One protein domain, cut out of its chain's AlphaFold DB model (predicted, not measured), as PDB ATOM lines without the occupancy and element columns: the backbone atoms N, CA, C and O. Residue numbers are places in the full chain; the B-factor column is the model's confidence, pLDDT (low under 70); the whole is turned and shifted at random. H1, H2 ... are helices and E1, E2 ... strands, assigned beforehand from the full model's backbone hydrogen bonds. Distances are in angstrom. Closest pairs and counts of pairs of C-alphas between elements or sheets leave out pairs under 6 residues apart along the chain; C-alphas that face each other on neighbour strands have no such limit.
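What this domain is: This is residues 127 to 144 and 163 to 252 of the 325 residues of an uncharacterized protein of Globisporangium ultimum (strain ATCC 200006 / CBS 805.95 / DAOM BR144) (UniProt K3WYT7). A small antiparallel sheet, in the order E1, E2, E3, has the short helices H2 and H3 by it, and the long helix H4 turns off H3 in an L, its residues 243 to 252 sticking out. H1 lies far off beside the cut, and long loops make much of the rest. The printed part has 108 residues, under half of them in named elements: E1, H1, H2, E2, E3, H3, H4, class mixed. It is compact, with a radius of gyration of the C-alphas of 14.7 A and spans of 47 by 35 by 26 A.

How they stand to each other: E1, residues 128 to 132, is antiparallel to E2, residues 199 to 201, with N 131 and O 200 3.0 A apart. E2 and E3, residues 206 to 208, form an antiparallel hairpin, with N 201 and O 206 2.8 A apart. H3, residues 224 to 230, is on the sheet at a height of 8.7 A, only just over none of the strands, with 2 C-alphas falling on E2 and 2 on E3. H2, residues 186 to 190, only grazes the sheet with residues 186 to 188; it touches H3, closest at C-alphas 187 and 224, 6.0 A. H4, residues 232 to 252, touches H3 only at the corner, with residues 234 to 235 alone, closest at C-alphas 228 and 234, 5.9 A, about perpendicular at 86 degrees. H1, residues 140 to 144, is not on the sheet. Each O i to N i+4 pair is within hydrogen-bond range in H2 and H4, against 2 of 3 in H3 and 0 of 1 in H1, where O i to N i+3 gives 0 of 2.

Where its parts are: E1 begins at C-alpha 128 (9.718, -42.101, 10.133) and measures 13.5 A; H3 measures 10.0 A. H4, 30.2 A, ends at C-alpha 252 (33.842, -44.463, -6.076).

The domain as a whole: Residues 145 to 162 are not printed; C-alphas 144 and 163 are 15.4 A apart. The link E3 to H3 is long. Mean pLDDT of the printed part is 72.6, with 32 residues under 70, among them 135 to 144 and 174 to 183.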
ATOM      1  N   GLY A 127       7.652 -44.840  12.817       60.66
ATOM      2  CA  GLY A 127       9.099 -45.046  12.590       60.66
ATOM      3  C   GLY A 127       9.837 -44.055  11.663       60.66
ATOM      4  O   GLY A 127      11.058 -44.145  11.518       60.66
ATOM      5  N   HIS A 128       9.153 -43.088  11.054       70.06
ATOM      6  CA  HIS A 128       9.718 -42.101  10.133       70.06
ATOM      7  C   HIS A 128       9.682 -40.686  10.723       70.06
ATOM      8  O   HIS A 128       8.616 -40.138  10.992       70.06
ATOM      9  N   THR A 129      10.857 -40.062  10.853       73.50
ATOM     10  CA  THR A 129      11.002 -38.690  11.359       73.50
ATOM     11  C   THR A 129      11.346 -37.699  10.249       73.50
ATOM     12  O   THR A 129      12.183 -37.956   9.369       73.50
ATOM     13  N   LEU A 130      10.680 -36.547  10.295       76.38
ATOM     14  CA  LEU A 130      11.014 -35.371   9.499       76.38
ATOM     15  C   LEU A 130      12.149 -34.585  10.154       76.38
ATOM     16  O   LEU A 130      12.121 -34.340  11.356       76.38
ATOM     17  N   ARG A 131      13.113 -34.139   9.347       77.06
ATOM     18  CA  ARG A 131      14.158 -33.187   9.754       77.06
ATOM     19  C   ARG A 131      14.094 -31.929   8.907       77.06
ATOM     20  O   ARG A 131      13.650 -31.980   7.757       77.06
ATOM     21  N   GLU A 132      14.533 -30.804   9.459       78.56
ATOM     22  CA  GLU A 132      14.583 -29.532   8.739       78.56
ATOM     23  C   GLU A 132      15.776 -29.499   7.767       78.56
ATOM     24  O   GLU A 132      16.898 -29.857   8.111       78.56
ATOM     25  N   LEU A 133      15.539 -29.069   6.527       75.25
ATOM     26  CA  LEU A 133      16.584 -28.813   5.534       75.25
ATOM     27  C   LEU A 133      17.410 -27.607   5.975       75.25
ATOM     28  O   LEU A 133      16.842 -26.526   6.126       75.25
ATOM     29  N   GLN A 134      18.732 -27.735   6.081       73.00
ATOM     30  CA  GLN A 134      19.589 -26.587   6.380       73.00
ATOM     31  C   GLN A 134      19.589 -25.577   5.212       73.00
ATOM     32  O   GLN A 134      19.428 -25.961   4.043       73.00
ATOM     33  N   PRO A 135      19.712 -24.265   5.491       66.00
ATOM     34  CA  PRO A 135      19.786 -23.260   4.443       66.00
ATOM     35  C   PRO A 135      21.040 -23.452   3.600       66.00
ATOM     36  O   PRO A 135      22.104 -23.780   4.114       66.00
ATOM     37  N   ALA A 136      20.903 -23.204   2.298       62.94
ATOM     38  CA  ALA A 136      21.986 -23.347   1.329       62.94
ATOM     39  C   ALA A 136      23.211 -22.476   1.657       62.94
ATOM     40  O   ALA A 136      24.326 -22.859   1.340       62.94
ATOM     41  N   GLU A 137      23.006 -21.340   2.326       59.09
ATOM     42  CA  GLU A 137      24.070 -20.429   2.778       59.09
ATOM     43  C   GLU A 137      25.009 -21.072   3.805       59.09
ATOM     44  O   GLU A 137      26.179 -20.719   3.874       59.09
ATOM     45  N   LYS A 138      24.515 -22.051   4.574       62.84
ATOM     46  CA  LYS A 138      25.330 -22.842   5.504       62.84
ATOM     47  C   LYS A 138      25.998 -24.037   4.829       62.84
ATOM     48  O   LYS A 138      26.667 -24.805   5.508       62.84
ATOM     49  N   ASN A 139      25.785 -24.244   3.527       61.03
ATOM     50  CA  ASN A 139      26.450 -25.321   2.812       61.03
ATOM     51  C   ASN A 139      27.921 -24.927   2.593       61.03
ATOM     52  O   ASN A 139      28.172 -23.990   1.829       61.03
ATOM     53  N   PRO A 140      28.894 -25.655   3.170       60.06
ATOM     54  CA  PRO A 140      30.318 -25.346   3.007       60.06
ATOM     55  C   PRO A 140      30.775 -25.363   1.536       60.06
ATOM     56  O   PRO A 140      31.760 -24.718   1.175       60.06
ATOM     57  N   GLN A 141      30.038 -26.048   0.653       60.56
ATOM     58  CA  GLN A 141      30.310 -26.042  -0.787       60.56
ATOM     59  C   GLN A 141      29.939 -24.716  -1.470       60.56
ATOM     60  O   GLN A 141      30.564 -24.347  -2.462       60.56
ATOM     61  N   HIS A 142      28.947 -23.985  -0.953       53.81
ATOM     62  CA  HIS A 142      28.517 -22.711  -1.533       53.81
ATOM     63  C   HIS A 142      29.461 -21.564  -1.143       53.81
ATOM     64  O   HIS A 142      29.703 -20.667  -1.944       53.81
ATOM     65  N   SER A 143      30.061 -21.624   0.051       53.88
ATOM     66  CA  SER A 143      31.092 -20.673   0.483       53.88
ATOM     67  C   SER A 143      32.398 -20.791  -0.312       53.88
ATOM     68  O   SER A 143      33.063 -19.782  -0.520       53.88
ATOM     69  N   GLN A 144      32.759 -21.984  -0.806       52.66
ATOM     70  CA  GLN A 144      33.943 -22.142  -1.665       52.66
ATOM     71  C   GLN A 144      33.720 -21.612  -3.087       52.66
ATOM     72  O   GLN A 144      34.618 -20.998  -3.650       52.66
ATOM     73  N   GLU A 163      28.544 -33.537   6.151       67.44
ATOM     74  CA  GLU A 163      28.345 -33.115   7.527       67.44
ATOM     75  C   GLU A 163      27.200 -33.955   8.092       67.44
ATOM     76  O   GLU A 163      26.161 -34.134   7.441       67.44
ATOM     77  N   LEU A 164      27.468 -34.603   9.219       73.38
ATOM     78  CA  LEU A 164      26.503 -35.445   9.897       73.38
ATOM     79  C   LEU A 164      25.853 -34.598  10.987       73.38
ATOM     80  O   LEU A 164      26.535 -33.844  11.670       73.38
ATOM     81  N   ASP A 165      24.540 -34.721  11.105       68.88
ATOM     82  CA  ASP A 165      23.746 -34.137  12.181       68.88
ATOM     83  C   ASP A 165      24.133 -34.768  13.531       68.88
ATOM     84  O   ASP A 165      24.808 -35.803  13.550       68.88
ATOM     85  N   ASP A 166      23.645 -34.219  14.645       68.25
ATOM     86  CA  ASP A 166      23.913 -34.723  16.008       68.25
ATOM     87  C   ASP A 166      23.539 -36.214  16.177       68.25
ATOM     88  O   ASP A 166      24.101 -36.939  16.997       68.25
ATOM     89  N   ASP A 167      22.635 -36.703  15.325       69.94
ATOM     90  CA  ASP A 167      22.180 -38.093  15.251       69.94
ATOM     91  C   ASP A 167      22.968 -38.973  14.250       69.94
ATOM     92  O   ASP A 167      22.559 -40.091  13.934       69.94
ATOM     93  N   GLY A 168      24.072 -38.477  13.684       68.75
ATOM     94  CA  GLY A 168      24.936 -39.215  12.754       68.75
ATOM     95  C   GLY A 168      24.391 -39.357  11.325       68.75
ATOM     96  O   GLY A 168      24.901 -40.164  10.543       68.75
ATOM     97  N   TYR A 169      23.357 -38.595  10.950       69.50
ATOM     98  CA  TYR A 169      22.752 -38.640   9.613       69.50
ATOM     99  C   TYR A 169      23.263 -37.524   8.700       69.50
ATOM    100  O   TYR A 169      23.457 -36.412   9.171       69.50
ATOM    101  N   PRO A 170      23.399 -37.749   7.379       70.31
ATOM    102  CA  PRO A 170      23.816 -36.699   6.454       70.31
ATOM    103  C   PRO A 170      22.868 -35.499   6.478       70.31
ATOM    104  O   PRO A 170      21.677 -35.642   6.174       70.31
ATOM    105  N   ILE A 171      23.414 -34.321   6.767       72.31
ATOM    106  CA  ILE A 171      22.705 -33.050   6.681       72.31
ATOM    107  C   ILE A 171      22.390 -32.775   5.210       72.31
ATOM    108  O   ILE A 171      23.254 -32.833   4.328       72.31
ATOM    109  N   LEU A 172      21.116 -32.496   4.926       73.69
ATOM    110  CA  LEU A 172      20.679 -32.053   3.608       73.69
ATOM    111  C   LEU A 172      20.488 -30.542   3.607       73.69
ATOM    112  O   LEU A 172      19.681 -29.996   4.360       73.69
ATOM    113  N   TYR A 173      21.186 -29.885   2.688       70.94
ATOM    114  CA  TYR A 173      21.001 -28.471   2.401       70.94
ATOM    115  C   TYR A 173      19.961 -28.301   1.290       70.94
ATOM    116  O   TYR A 173      19.903 -29.083   0.334       70.94
ATOM    117  N   GLY A 174      19.126 -27.270   1.408       68.25
ATOM    118  CA  GLY A 174      18.318 -26.802   0.281       68.25
ATOM    119  C   GLY A 174      19.199 -26.218  -0.831       68.25
ATOM    120  O   GLY A 174      20.362 -25.902  -0.605       68.25
ATOM    121  N   SER A 175      18.650 -26.039  -2.034       60.28
ATOM    122  CA  SER A 175      19.287 -25.190  -3.054       60.28
ATOM    123  C   SER A 175      19.023 -23.711  -2.757       60.28
ATOM    124  O   SER A 175      17.958 -23.366  -2.227       60.28
ATOM    125  N   CYS A 176      20.008 -22.850  -3.033       48.62
ATOM    126  CA  CYS A 176      19.854 -21.410  -2.865       48.62
ATOM    127  C   CYS A 176      19.001 -20.864  -4.018       48.62
ATOM    128  O   CYS A 176      19.178 -21.209  -5.183       48.62
ATOM    129  N   GLY A 177      18.036 -20.023  -3.685       56.09
ATOM    130  CA  GLY A 177      17.310 -19.186  -4.627       56.09
ATOM    131  C   GLY A 177      16.957 -17.889  -3.913       56.09
ATOM    132  O   GLY A 177      17.079 -17.821  -2.691       56.09
ATOM    133  N   ARG A 178      16.525 -16.876  -4.673       43.84
ATOM    134  CA  ARG A 178      16.323 -15.489  -4.206       43.84
ATOM    135  C   ARG A 178      15.487 -15.368  -2.920       43.84
ATOM    136  O   ARG A 178      15.715 -14.444  -2.160       43.84
ATOM    137  N   ASP A 179      14.606 -16.330  -2.645       46.16
ATOM    138  CA  ASP A 179      13.868 -16.421  -1.387       46.16
ATOM    139  C   ASP A 179      13.665 -17.885  -0.959       46.16
ATOM    140  O   ASP A 179      12.787 -18.555  -1.490       46.16
ATOM    141  N   LYS A 180      14.368 -18.359   0.077       50.03
ATOM    142  CA  LYS A 180      14.121 -19.626   0.819       50.03
ATOM    143  C   LYS A 180      14.735 -20.909   0.236       50.03
ATOM    144  O   LYS A 180      15.090 -21.023  -0.923       50.03
ATOM    145  N   ARG A 181      14.886 -21.900   1.119       56.31
ATOM    146  CA  ARG A 181      15.561 -23.194   0.918       56.31
ATOM    147  C   ARG A 181      14.797 -24.019  -0.125       56.31
ATOM    148  O   ARG A 181      13.749 -24.582   0.182       56.31
ATOM    149  N   TYR A 182      15.268 -24.086  -1.368       61.22
ATOM    150  CA  TYR A 182      14.550 -24.806  -2.419       61.22
ATOM    151  C   TYR A 182      15.012 -26.257  -2.483       61.22
ATOM    152  O   TYR A 182      16.067 -26.577  -3.013       61.22
ATOM    153  N   ALA A 183      14.201 -27.186  -2.004       65.75
ATOM    154  CA  ALA A 183      14.276 -28.559  -2.479       65.75
ATOM    155  C   ALA A 183      12.896 -28.957  -3.005       65.75
ATOM    156  O   ALA A 183      11.876 -28.745  -2.341       65.75
ATOM    157  N   ARG A 184      12.831 -29.494  -4.229       73.62
ATOM    158  CA  ARG A 184      11.569 -30.012  -4.771       73.62
ATOM    159  C   ARG A 184      11.299 -31.376  -4.160       73.62
ATOM    160  O   ARG A 184      12.125 -32.281  -4.256       73.62
ATOM    161  N   CYS A 185      10.120 -31.515  -3.569       83.19
ATOM    162  CA  CYS A 185       9.648 -32.777  -3.037       83.19
ATOM    163  C   CYS A 185       9.539 -33.816  -4.166       83.19
ATOM    164  O   CYS A 185       9.103 -33.473  -5.267       83.19
ATOM    165  N   SER A 186       9.925 -35.076  -3.935       81.31
ATOM    166  CA  SER A 186       9.897 -36.112  -4.988       81.31
ATOM    167  C   SER A 186       8.493 -36.319  -5.553       81.31
ATOM    168  O   SER A 186       8.324 -36.368  -6.768       81.31
ATOM    169  N   VAL A 187       7.484 -36.356  -4.683       81.44
ATOM    170  CA  VAL A 187       6.069 -36.502  -5.060       81.44
ATOM    171  C   VAL A 187       5.627 -35.377  -6.003       81.44
ATOM    172  O   VAL A 187       5.004 -35.615  -7.032       81.44
ATOM    173  N   CYS A 188       6.005 -34.145  -5.679       81.44
ATOM    174  CA  CYS A 188       5.670 -32.939  -6.420       81.44
ATOM    175  C   CYS A 188       6.420 -32.882  -7.750       81.44
ATOM    176  O   CYS A 188       5.852 -32.480  -8.757       81.44
ATOM    177  N   TYR A 189       7.687 -33.301  -7.755       82.81
ATOM    178  CA  TYR A 189       8.502 -33.390  -8.959       82.81
ATOM    179  C   TYR A 189       7.873 -34.342  -9.981       82.81
ATOM    180  O   TYR A 189       7.662 -33.946 -11.122       82.81
ATOM    181  N   PHE A 190       7.514 -35.562  -9.567       78.06
ATOM    182  CA  PHE A 190       6.918 -36.547 -10.475       78.06
ATOM    183  C   PHE A 190       5.510 -36.172 -10.933       78.06
ATOM    184  O   PHE A 190       5.129 -36.514 -12.046       78.06
ATOM    185  N   ARG A 191       4.756 -35.446 -10.105       78.00
ATOM    186  CA  ARG A 191       3.415 -34.955 -10.450       78.00
ATOM    187  C   ARG A 191       3.421 -33.581 -11.141       78.00
ATOM    188  O   ARG A 191       2.361 -33.002 -11.329       78.00
ATOM    189  N   GLY A 192       4.588 -33.024 -11.485       78.62
ATOM    190  CA  GLY A 192       4.696 -31.733 -12.181       78.62
ATOM    191  C   GLY A 192       4.289 -30.506 -11.352       78.62
ATOM    192  O   GLY A 192       4.164 -29.408 -11.883       78.62
ATOM    193  N   LEU A 193       4.118 -30.653 -10.037       77.25
ATOM    194  CA  LEU A 193       3.657 -29.585  -9.154       77.25
ATOM    195  C   LEU A 193       4.819 -28.708  -8.665       77.25
ATOM    196  O   LEU A 193       5.951 -29.167  -8.442       77.25
ATOM    197  N   ARG A 194       4.519 -27.423  -8.443       74.31
ATOM    198  CA  ARG A 194       5.417 -26.493  -7.746       74.31
ATOM    199  C   ARG A 194       5.279 -26.678  -6.236       74.31
ATOM    200  O   ARG A 194       4.175 -26.687  -5.683       74.31
ATOM    201  N   CYS A 195       6.409 -26.835  -5.558       75.88
ATOM    202  CA  CYS A 195       6.469 -26.944  -4.108       75.88
ATOM    203  C   CYS A 195       7.788 -26.385  -3.581       75.88
ATOM    204  O   CYS A 195       8.834 -26.590  -4.199       75.88
ATOM    205  N   ASN A 196       7.727 -25.810  -2.386       71.12
ATOM    206  CA  ASN A 196       8.903 -25.519  -1.580       71.12
ATOM    207  C   ASN A 196       8.846 -26.452  -0.370       71.12
ATOM    208  O   ASN A 196       7.802 -26.553   0.280       71.12
ATOM    209  N   SER A 197       9.931 -27.181  -0.117       75.44
ATOM    210  CA  SER A 197      10.060 -28.016   1.076       75.44
ATOM    211  C   SER A 197      11.103 -27.417   2.004       75.44
ATOM    212  O   SER A 197      12.168 -27.002   1.559       75.44
ATOM    213  N   ALA A 198      10.763 -27.371   3.286       74.75
ATOM    214  CA  ALA A 198      11.678 -27.023   4.367       74.75
ATOM    215  C   ALA A 198      12.103 -28.261   5.169       74.75
ATOM    216  O   ALA A 198      12.947 -28.149   6.041       74.75
ATOM    217  N   HIS A 199      11.552 -29.440   4.852       78.94
ATOM    218  CA  HIS A 199      11.788 -30.674   5.595       78.94
ATOM    219  C   HIS A 199      12.169 -31.829   4.662       78.94
ATOM    220  O   HIS A 199      11.844 -31.813   3.468       78.94
ATOM    221  N   TYR A 200      12.821 -32.854   5.207       83.12
ATOM    222  CA  TYR A 200      13.169 -34.096   4.517       83.12
ATOM    223  C   TYR A 200      12.912 -35.342   5.386       83.12
ATOM    224  O   TYR A 200      12.956 -35.251   6.610       83.12
ATOM    225  N   CYS A 201      12.664 -36.516   4.772       82.12
ATOM    226  CA  CYS A 201      12.641 -37.784   5.528       82.12
ATOM    227  C   CYS A 201      14.039 -38.183   5.921       82.12
ATOM    228  O   CYS A 201      14.870 -38.370   5.028       82.12
ATOM    229  N   ASN A 202      14.243 -38.490   7.195       80.38
ATOM    230  CA  ASN A 202      15.463 -39.138   7.642       80.38
ATOM    231  C   ASN A 202      15.688 -40.501   6.946       80.38
ATOM    232  O   ASN A 202      16.751 -40.791   6.402       80.38
ATOM    233  N   CYS A 203      14.630 -41.303   6.845       77.94
ATOM    234  CA  CYS A 203      14.628 -42.644   6.259       77.94
ATOM    235  C   CYS A 203      15.029 -42.702   4.766       77.94
ATOM    236  O   CYS A 203      15.852 -43.520   4.323       77.94
ATOM    237  N   CYS A 204      14.422 -41.823   3.966       77.25
ATOM    238  CA  CYS A 204      14.545 -41.795   2.515       77.25
ATOM    239  C   CYS A 204      15.581 -40.770   2.054       77.25
ATOM    240  O   CYS A 204      15.954 -40.795   0.878       77.25
ATOM    241  N   GLN A 205      16.015 -39.865   2.940       79.56
ATOM    242  CA  GLN A 205      16.846 -38.699   2.626       79.56
ATOM    243  C   GLN A 205      16.260 -37.904   1.453       79.56
ATOM    244  O   GLN A 205      16.926 -37.602   0.455       79.56
ATOM    245  N   ARG A 206      14.946 -37.654   1.526       82.31
ATOM    246  CA  ARG A 206      14.170 -37.002   0.466       82.31
ATOM    247  C   ARG A 206      13.451 -35.773   0.993       82.31
ATOM    248  O   ARG A 206      12.778 -35.899   2.009       82.31
ATOM    249  N   PRO A 207      13.520 -34.637   0.281       83.06
ATOM    250  CA  PRO A 207      12.715 -33.467   0.596       83.06
ATOM    251  C   PRO A 207      11.223 -33.775   0.465       83.06
ATOM    252  O   PRO A 207      10.801 -34.477  -0.461       83.06
ATOM    253  N   VAL A 208      10.421 -33.220   1.367       81.69
ATOM    254  CA  VAL A 208       8.983 -33.487   1.476       81.69
ATOM    255  C   VAL A 208       8.206 -32.222   1.804       81.69
ATOM    256  O   VAL A 208       8.642 -31.356   2.559       81.69
ATOM    257  N   CYS A 209       7.040 -32.095   1.177       79.94
ATOM    258  CA  CYS A 209       6.115 -31.012   1.458       79.94
ATOM    259  C   CYS A 209       5.202 -31.405   2.633       79.94
ATOM    260  O   CYS A 209       4.670 -32.515   2.644       79.94
ATOM    261  N   ILE A 210       5.006 -30.492   3.587       71.81
ATOM    262  CA  ILE A 210       4.114 -30.688   4.749       71.81
ATOM    263  C   ILE A 210       2.731 -30.048   4.561       71.81
ATOM    264  O   ILE A 210       1.869 -30.172   5.420       71.81
ATOM    265  N   ARG A 211       2.495 -29.351   3.440       72.12
ATOM    266  CA  ARG A 211       1.171 -28.788   3.143       72.12
ATOM    267  C   ARG A 211       0.240 -29.890   2.627       72.12
ATOM    268  O   ARG A 211       0.633 -30.547   1.655       72.12
ATOM    269  N   PRO A 212      -0.961 -30.061   3.213       71.31
ATOM    270  CA  PRO A 212      -1.969 -30.976   2.692       71.31
ATOM    271  C   PRO A 212      -2.311 -30.614   1.248       71.31
ATOM    272  O   PRO A 212      -2.421 -29.435   0.902       71.31
ATOM    273  N   ARG A 213      -2.442 -31.620   0.386       71.00
ATOM    274  CA  ARG A 213      -2.824 -31.445  -1.016       71.00
ATOM    275  C   ARG A 213      -3.886 -32.462  -1.382       71.00
ATOM    276  O   ARG A 213      -3.765 -33.633  -1.041       71.00
ATOM    277  N   LYS A 214      -4.891 -32.011  -2.129       71.44
ATOM    278  CA  LYS A 214      -5.807 -32.914  -2.817       71.44
ATOM    279  C   LYS A 214      -5.123 -33.411  -4.087       71.44
ATOM    280  O   LYS A 214      -4.688 -32.597  -4.908       71.44
ATOM    281  N   TYR A 215      -4.960 -34.723  -4.210       68.06
ATOM    282  CA  TYR A 215      -4.378 -35.343  -5.396       68.06
ATOM    283  C   TYR A 215      -5.490 -35.794  -6.354       68.06
ATOM    284  O   TYR A 215      -6.586 -36.123  -5.900       68.06
ATOM    285  N   PRO A 216      -5.250 -35.800  -7.680       69.06
ATOM    286  CA  PRO A 216      -6.231 -36.314  -8.633       69.06
ATOM    287  C   PRO A 216      -6.551 -37.785  -8.331       69.06
ATOM    288  O   PRO A 216      -5.633 -38.603  -8.298       69.06
ATOM    289  N   GLY A 217      -7.832 -38.103  -8.117       71.88
ATOM    290  CA  GLY A 217      -8.300 -39.456  -7.787       71.88
ATOM    291  C   GLY A 217      -8.327 -39.803  -6.293       71.88
ATOM    292  O   GLY A 217      -8.609 -40.947  -5.962       71.88
ATOM    293  N   GLU A 218      -8.046 -38.848  -5.402       74.31
ATOM    294  CA  GLU A 218      -8.119 -39.034  -3.949       74.31
ATOM    295  C   GLU A 218      -9.068 -38.014  -3.311       74.31
ATOM    296  O   GLU A 218      -8.974 -36.806  -3.562       74.31
ATOM    297  N   ASP A 219      -9.983 -38.513  -2.482       71.69
ATOM    298  CA  ASP A 219     -10.986 -37.689  -1.805       71.69
ATOM    299  C   ASP A 219     -10.383 -36.919  -0.626       71.69
ATOM    300  O   ASP A 219     -10.657 -35.722  -0.468       71.69
ATOM    301  N   ASP A 220      -9.469 -37.562   0.108       71.12
ATOM    302  CA  ASP A 220      -8.815 -36.987   1.281       71.12
ATOM    303  C   ASP A 220      -7.513 -36.247   0.934       71.12
ATOM    304  O   ASP A 220      -6.665 -36.762   0.191       71.12
ATOM    305  N   PRO A 221      -7.284 -35.044   1.495       68.12
ATOM    306  CA  PRO A 221      -6.038 -34.323   1.305       68.12
ATOM    307  C   PRO A 221      -4.886 -35.054   2.003       68.12
ATOM    308  O   PRO A 221      -4.883 -35.238   3.219       68.12
ATOM    309  N   LYS A 222      -3.850 -35.411   1.242       73.06
ATOM    310  CA  LYS A 222      -2.650 -36.077   1.764       73.06
ATOM    311  C   LYS A 222      -1.463 -35.127   1.737       73.06
ATOM    312  O   LYS A 222      -1.316 -34.291   0.845       73.06
ATOM    313  N   ILE A 223      -0.584 -35.249   2.725       76.75
ATOM    314  CA  ILE A 223       0.717 -34.576   2.688       76.75
ATOM    315  C   ILE A 223       1.698 -35.407   1.858       76.75
ATOM    316  O   ILE A 223       1.647 -36.639   1.859       76.75
ATOM    317  N   CYS A 224       2.625 -34.743   1.162       80.56
ATOM    318  CA  CYS A 224       3.627 -35.422   0.331       80.56
ATOM    319  C   CYS A 224       4.459 -36.441   1.121       80.56
ATOM    320  O   CYS A 224       4.984 -37.390   0.548       80.56
ATOM    321  N   TRP A 225       4.601 -36.206   2.424       81.69
ATOM    322  CA  TRP A 225       5.201 -37.136   3.366       81.69
ATOM    323  C   TRP A 225       4.524 -38.509   3.361       81.69
ATOM    324  O   TRP A 225       5.195 -39.508   3.120       81.69
ATOM    325  N   ASN A 226       3.202 -38.556   3.538       77.06
ATOM    326  CA  ASN A 226       2.438 -39.803   3.580       77.06
ATOM    327  C   ASN A 226       2.498 -40.507   2.228       77.06
ATOM    328  O   ASN A 226       2.742 -41.705   2.160       77.06
ATOM    329  N   VAL A 227       2.379 -39.753   1.131       77.19
ATOM    330  CA  VAL A 227       2.497 -40.314  -0.224       77.19
ATOM    331  C   VAL A 227       3.870 -40.952  -0.444       77.19
ATOM    332  O   VAL A 227       3.968 -41.973  -1.108       77.19
ATOM    333  N   LEU A 228       4.941 -40.412   0.144       79.19
ATOM    334  CA  LEU A 228       6.275 -40.998   0.009       79.19
ATOM    335  C   LEU A 228       6.387 -42.409   0.618       79.19
ATOM    336  O   LEU A 228       7.246 -43.165   0.171       79.19
ATOM    337  N   HIS A 229       5.545 -42.745   1.600       75.62
ATOM    338  CA  HIS A 229       5.615 -43.993   2.371       75.62
ATOM    339  C   HIS A 229       4.435 -44.940   2.109       75.62
ATOM    340  O   HIS A 229       4.574 -46.144   2.283       75.62
ATOM    341  N   MET A 230       3.291 -44.418   1.663       78.62
ATOM    342  CA  MET A 230       2.088 -45.209   1.381       78.62
ATOM    343  C   MET A 230       1.939 -45.579  -0.100       78.62
ATOM    344  O   MET A 230       1.384 -46.629  -0.420       78.62
ATOM    345  N   ASP A 231       2.417 -44.735  -1.021       80.75
ATOM    346  CA  ASP A 231       2.304 -44.986  -2.461       80.75
ATOM    347  C   ASP A 231       3.417 -45.950  -2.895       80.75
ATOM    348  O   ASP A 231       4.591 -45.576  -2.996       80.75
ATOM    349  N   LYS A 232       3.040 -47.211  -3.150       81.31
ATOM    350  CA  LYS A 232       3.965 -48.286  -3.538       81.31
ATOM    351  C   LYS A 232       4.847 -47.866  -4.715       81.31
ATOM    352  O   LYS A 232       6.052 -48.113  -4.680       81.31
ATOM    353  N   ASP A 233       4.310 -47.175  -5.716       82.38
ATOM    354  CA  ASP A 233       5.084 -46.776  -6.893       82.38
ATOM    355  C   ASP A 233       6.094 -45.670  -6.580       82.38
ATOM    356  O   ASP A 233       7.157 -45.581  -7.215       82.38
ATOM    357  N   MET A 234       5.776 -44.795  -5.625       81.69
ATOM    358  CA  MET A 234       6.721 -43.801  -5.122       81.69
ATOM    359  C   MET A 234       7.820 -44.438  -4.291       81.69
ATOM    360  O   MET A 234       8.993 -44.135  -4.535       81.69
ATOM    361  N   VAL A 235       7.468 -45.354  -3.390       81.50
ATOM    362  CA  VAL A 235       8.430 -46.098  -2.570       81.50
ATOM    363  C   VAL A 235       9.435 -46.823  -3.470       81.50
ATOM    364  O   VAL A 235      10.634 -46.544  -3.395       81.50
ATOM    365  N   HIS A 236       8.964 -47.621  -4.435       83.81
ATOM    366  CA  HIS A 236       9.835 -48.358  -5.362       83.81
ATOM    367  C   HIS A 236      10.772 -47.432  -6.151       83.81
ATOM    368  O   HIS A 236      11.957 -47.727  -6.338       83.81
ATOM    369  N   ARG A 237      10.279 -46.276  -6.614       83.44
ATOM    370  CA  ARG A 237      11.105 -45.301  -7.349       83.44
ATOM    371  C   ARG A 237      12.175 -44.667  -6.463       83.44
ATOM    372  O   ARG A 237      13.311 -44.470  -6.916       83.44
ATOM    373  N   VAL A 238      11.844 -44.350  -5.216       81.25
ATOM    374  CA  VAL A 238      12.783 -43.773  -4.247       81.25
ATOM    375  C   VAL A 238      13.846 -44.791  -3.857       81.25
ATOM    376  O   VAL A 238      15.033 -44.457  -3.901       81.25
ATOM    377  N   GLU A 239      13.455 -46.028  -3.568       83.31
ATOM    378  CA  GLU A 239      14.363 -47.128  -3.239       83.31
ATOM    379  C   GLU A 239      15.288 -47.477  -4.401       83.31
ATOM    380  O   GLU A 239      16.503 -47.565  -4.217       83.31
ATOM    381  N   LYS A 240      14.758 -47.571  -5.627       86.81
ATOM    382  CA  LYS A 240      15.566 -47.772  -6.839       86.81
ATOM    383  C   LYS A 240      16.619 -46.676  -6.987       86.81
ATOM    384  O   LYS A 240      17.776 -46.958  -7.302       86.81
ATOM    385  N   LYS A 241      16.255 -45.416  -6.722       83.62
ATOM    386  CA  LYS A 241      17.197 -44.287  -6.766       83.62
ATOM    387  C   LYS A 241      18.194 -44.309  -5.596       83.62
ATOM    388  O   LYS A 241      19.347 -43.937  -5.805       83.62
ATOM    389  N   LYS A 242      17.792 -44.756  -4.399       81.56
ATOM    390  CA  LYS A 242      18.675 -44.956  -3.232       81.56
ATOM    391  C   LYS A 242      19.707 -46.051  -3.515       81.56
ATOM    392  O   LYS A 242      20.898 -45.803  -3.364       81.56
ATOM    393  N   ARG A 243      19.273 -47.201  -4.041       83.75
ATOM    394  CA  ARG A 243      20.138 -48.321  -4.440       83.75
ATOM    395  C   ARG A 243      21.193 -47.892  -5.459       83.75
ATOM    396  O   ARG A 243      22.371 -48.145  -5.246       83.75
ATOM    397  N   ARG A 244      20.794 -47.159  -6.507       82.19
ATOM    398  CA  ARG A 244      21.732 -46.610  -7.507       82.19
ATOM    399  C   ARG A 244      22.772 -45.668  -6.892       82.19
ATOM    400  O   ARG A 244      23.936 -45.724  -7.264       82.19
ATOM    401  N   ARG A 245      22.370 -44.814  -5.943       77.81
ATOM    402  CA  ARG A 245      23.297 -43.912  -5.239       77.81
ATOM    403  C   ARG A 245      24.289 -44.665  -4.357       77.81
ATOM    404  O   ARG A 245      25.461 -44.313  -4.359       77.81
ATOM    405  N   LEU A 246      23.833 -45.684  -3.629       76.56
ATOM    406  CA  LEU A 246      24.709 -46.518  -2.801       76.56
ATOM    407  C   LEU A 246      25.709 -47.300  -3.659       76.56
ATOM    408  O   LEU A 246      26.888 -47.336  -3.332       76.56
ATOM    409  N   GLN A 247      25.263 -47.848  -4.793       80.50
ATOM    410  CA  GLN A 247      26.143 -48.520  -5.753       80.50
ATOM    411  C   GLN A 247      27.190 -47.567  -6.344       80.50
ATOM    412  O   GLN A 247      28.358 -47.930  -6.432       80.50
ATOM    413  N   ALA A 248      26.800 -46.337  -6.696       74.56
ATOM    414  CA  ALA A 248      27.739 -45.328  -7.182       74.56
ATOM    415  C   ALA A 248      28.770 -44.932  -6.111       74.56
ATOM    416  O   ALA A 248      29.956 -44.862  -6.409       74.56
ATOM    417  N   ALA A 249      28.340 -44.737  -4.860       71.94
ATOM    418  CA  ALA A 249      29.244 -44.417  -3.756       71.94
ATOM    419  C   ALA A 249      30.242 -45.555  -3.467       71.94
ATOM    420  O   ALA A 249      31.424 -45.292  -3.267       71.94
ATOM    421  N   ALA A 250      29.786 -46.812  -3.512       70.44
ATOM    422  CA  ALA A 250      30.650 -47.982  -3.357       70.44
ATOM    423  C   ALA A 250      31.656 -48.124  -4.517       70.44
ATOM    424  O   ALA A 250      32.821 -48.449  -4.293       70.44
ATOM    425  N   ALA A 251      31.246 -47.827  -5.754       63.12
ATOM    426  CA  ALA A 251      32.148 -47.833  -6.906       63.12
ATOM    427  C   ALA A 251      33.230 -46.740  -6.801       63.12
ATOM    428  O   ALA A 251      34.395 -46.995  -7.099       63.12
ATOM    429  N   SER A 252      32.881 -45.550  -6.303       57.28
ATOM    430  CA  SER A 252      33.842 -44.463  -6.076       57.28
ATOM    431  C   SER A 252      34.892 -44.793  -5.008       57.28
ATOM    432  O   SER A 252      36.035 -44.362  -5.146       57.28
TER     433      SER A 252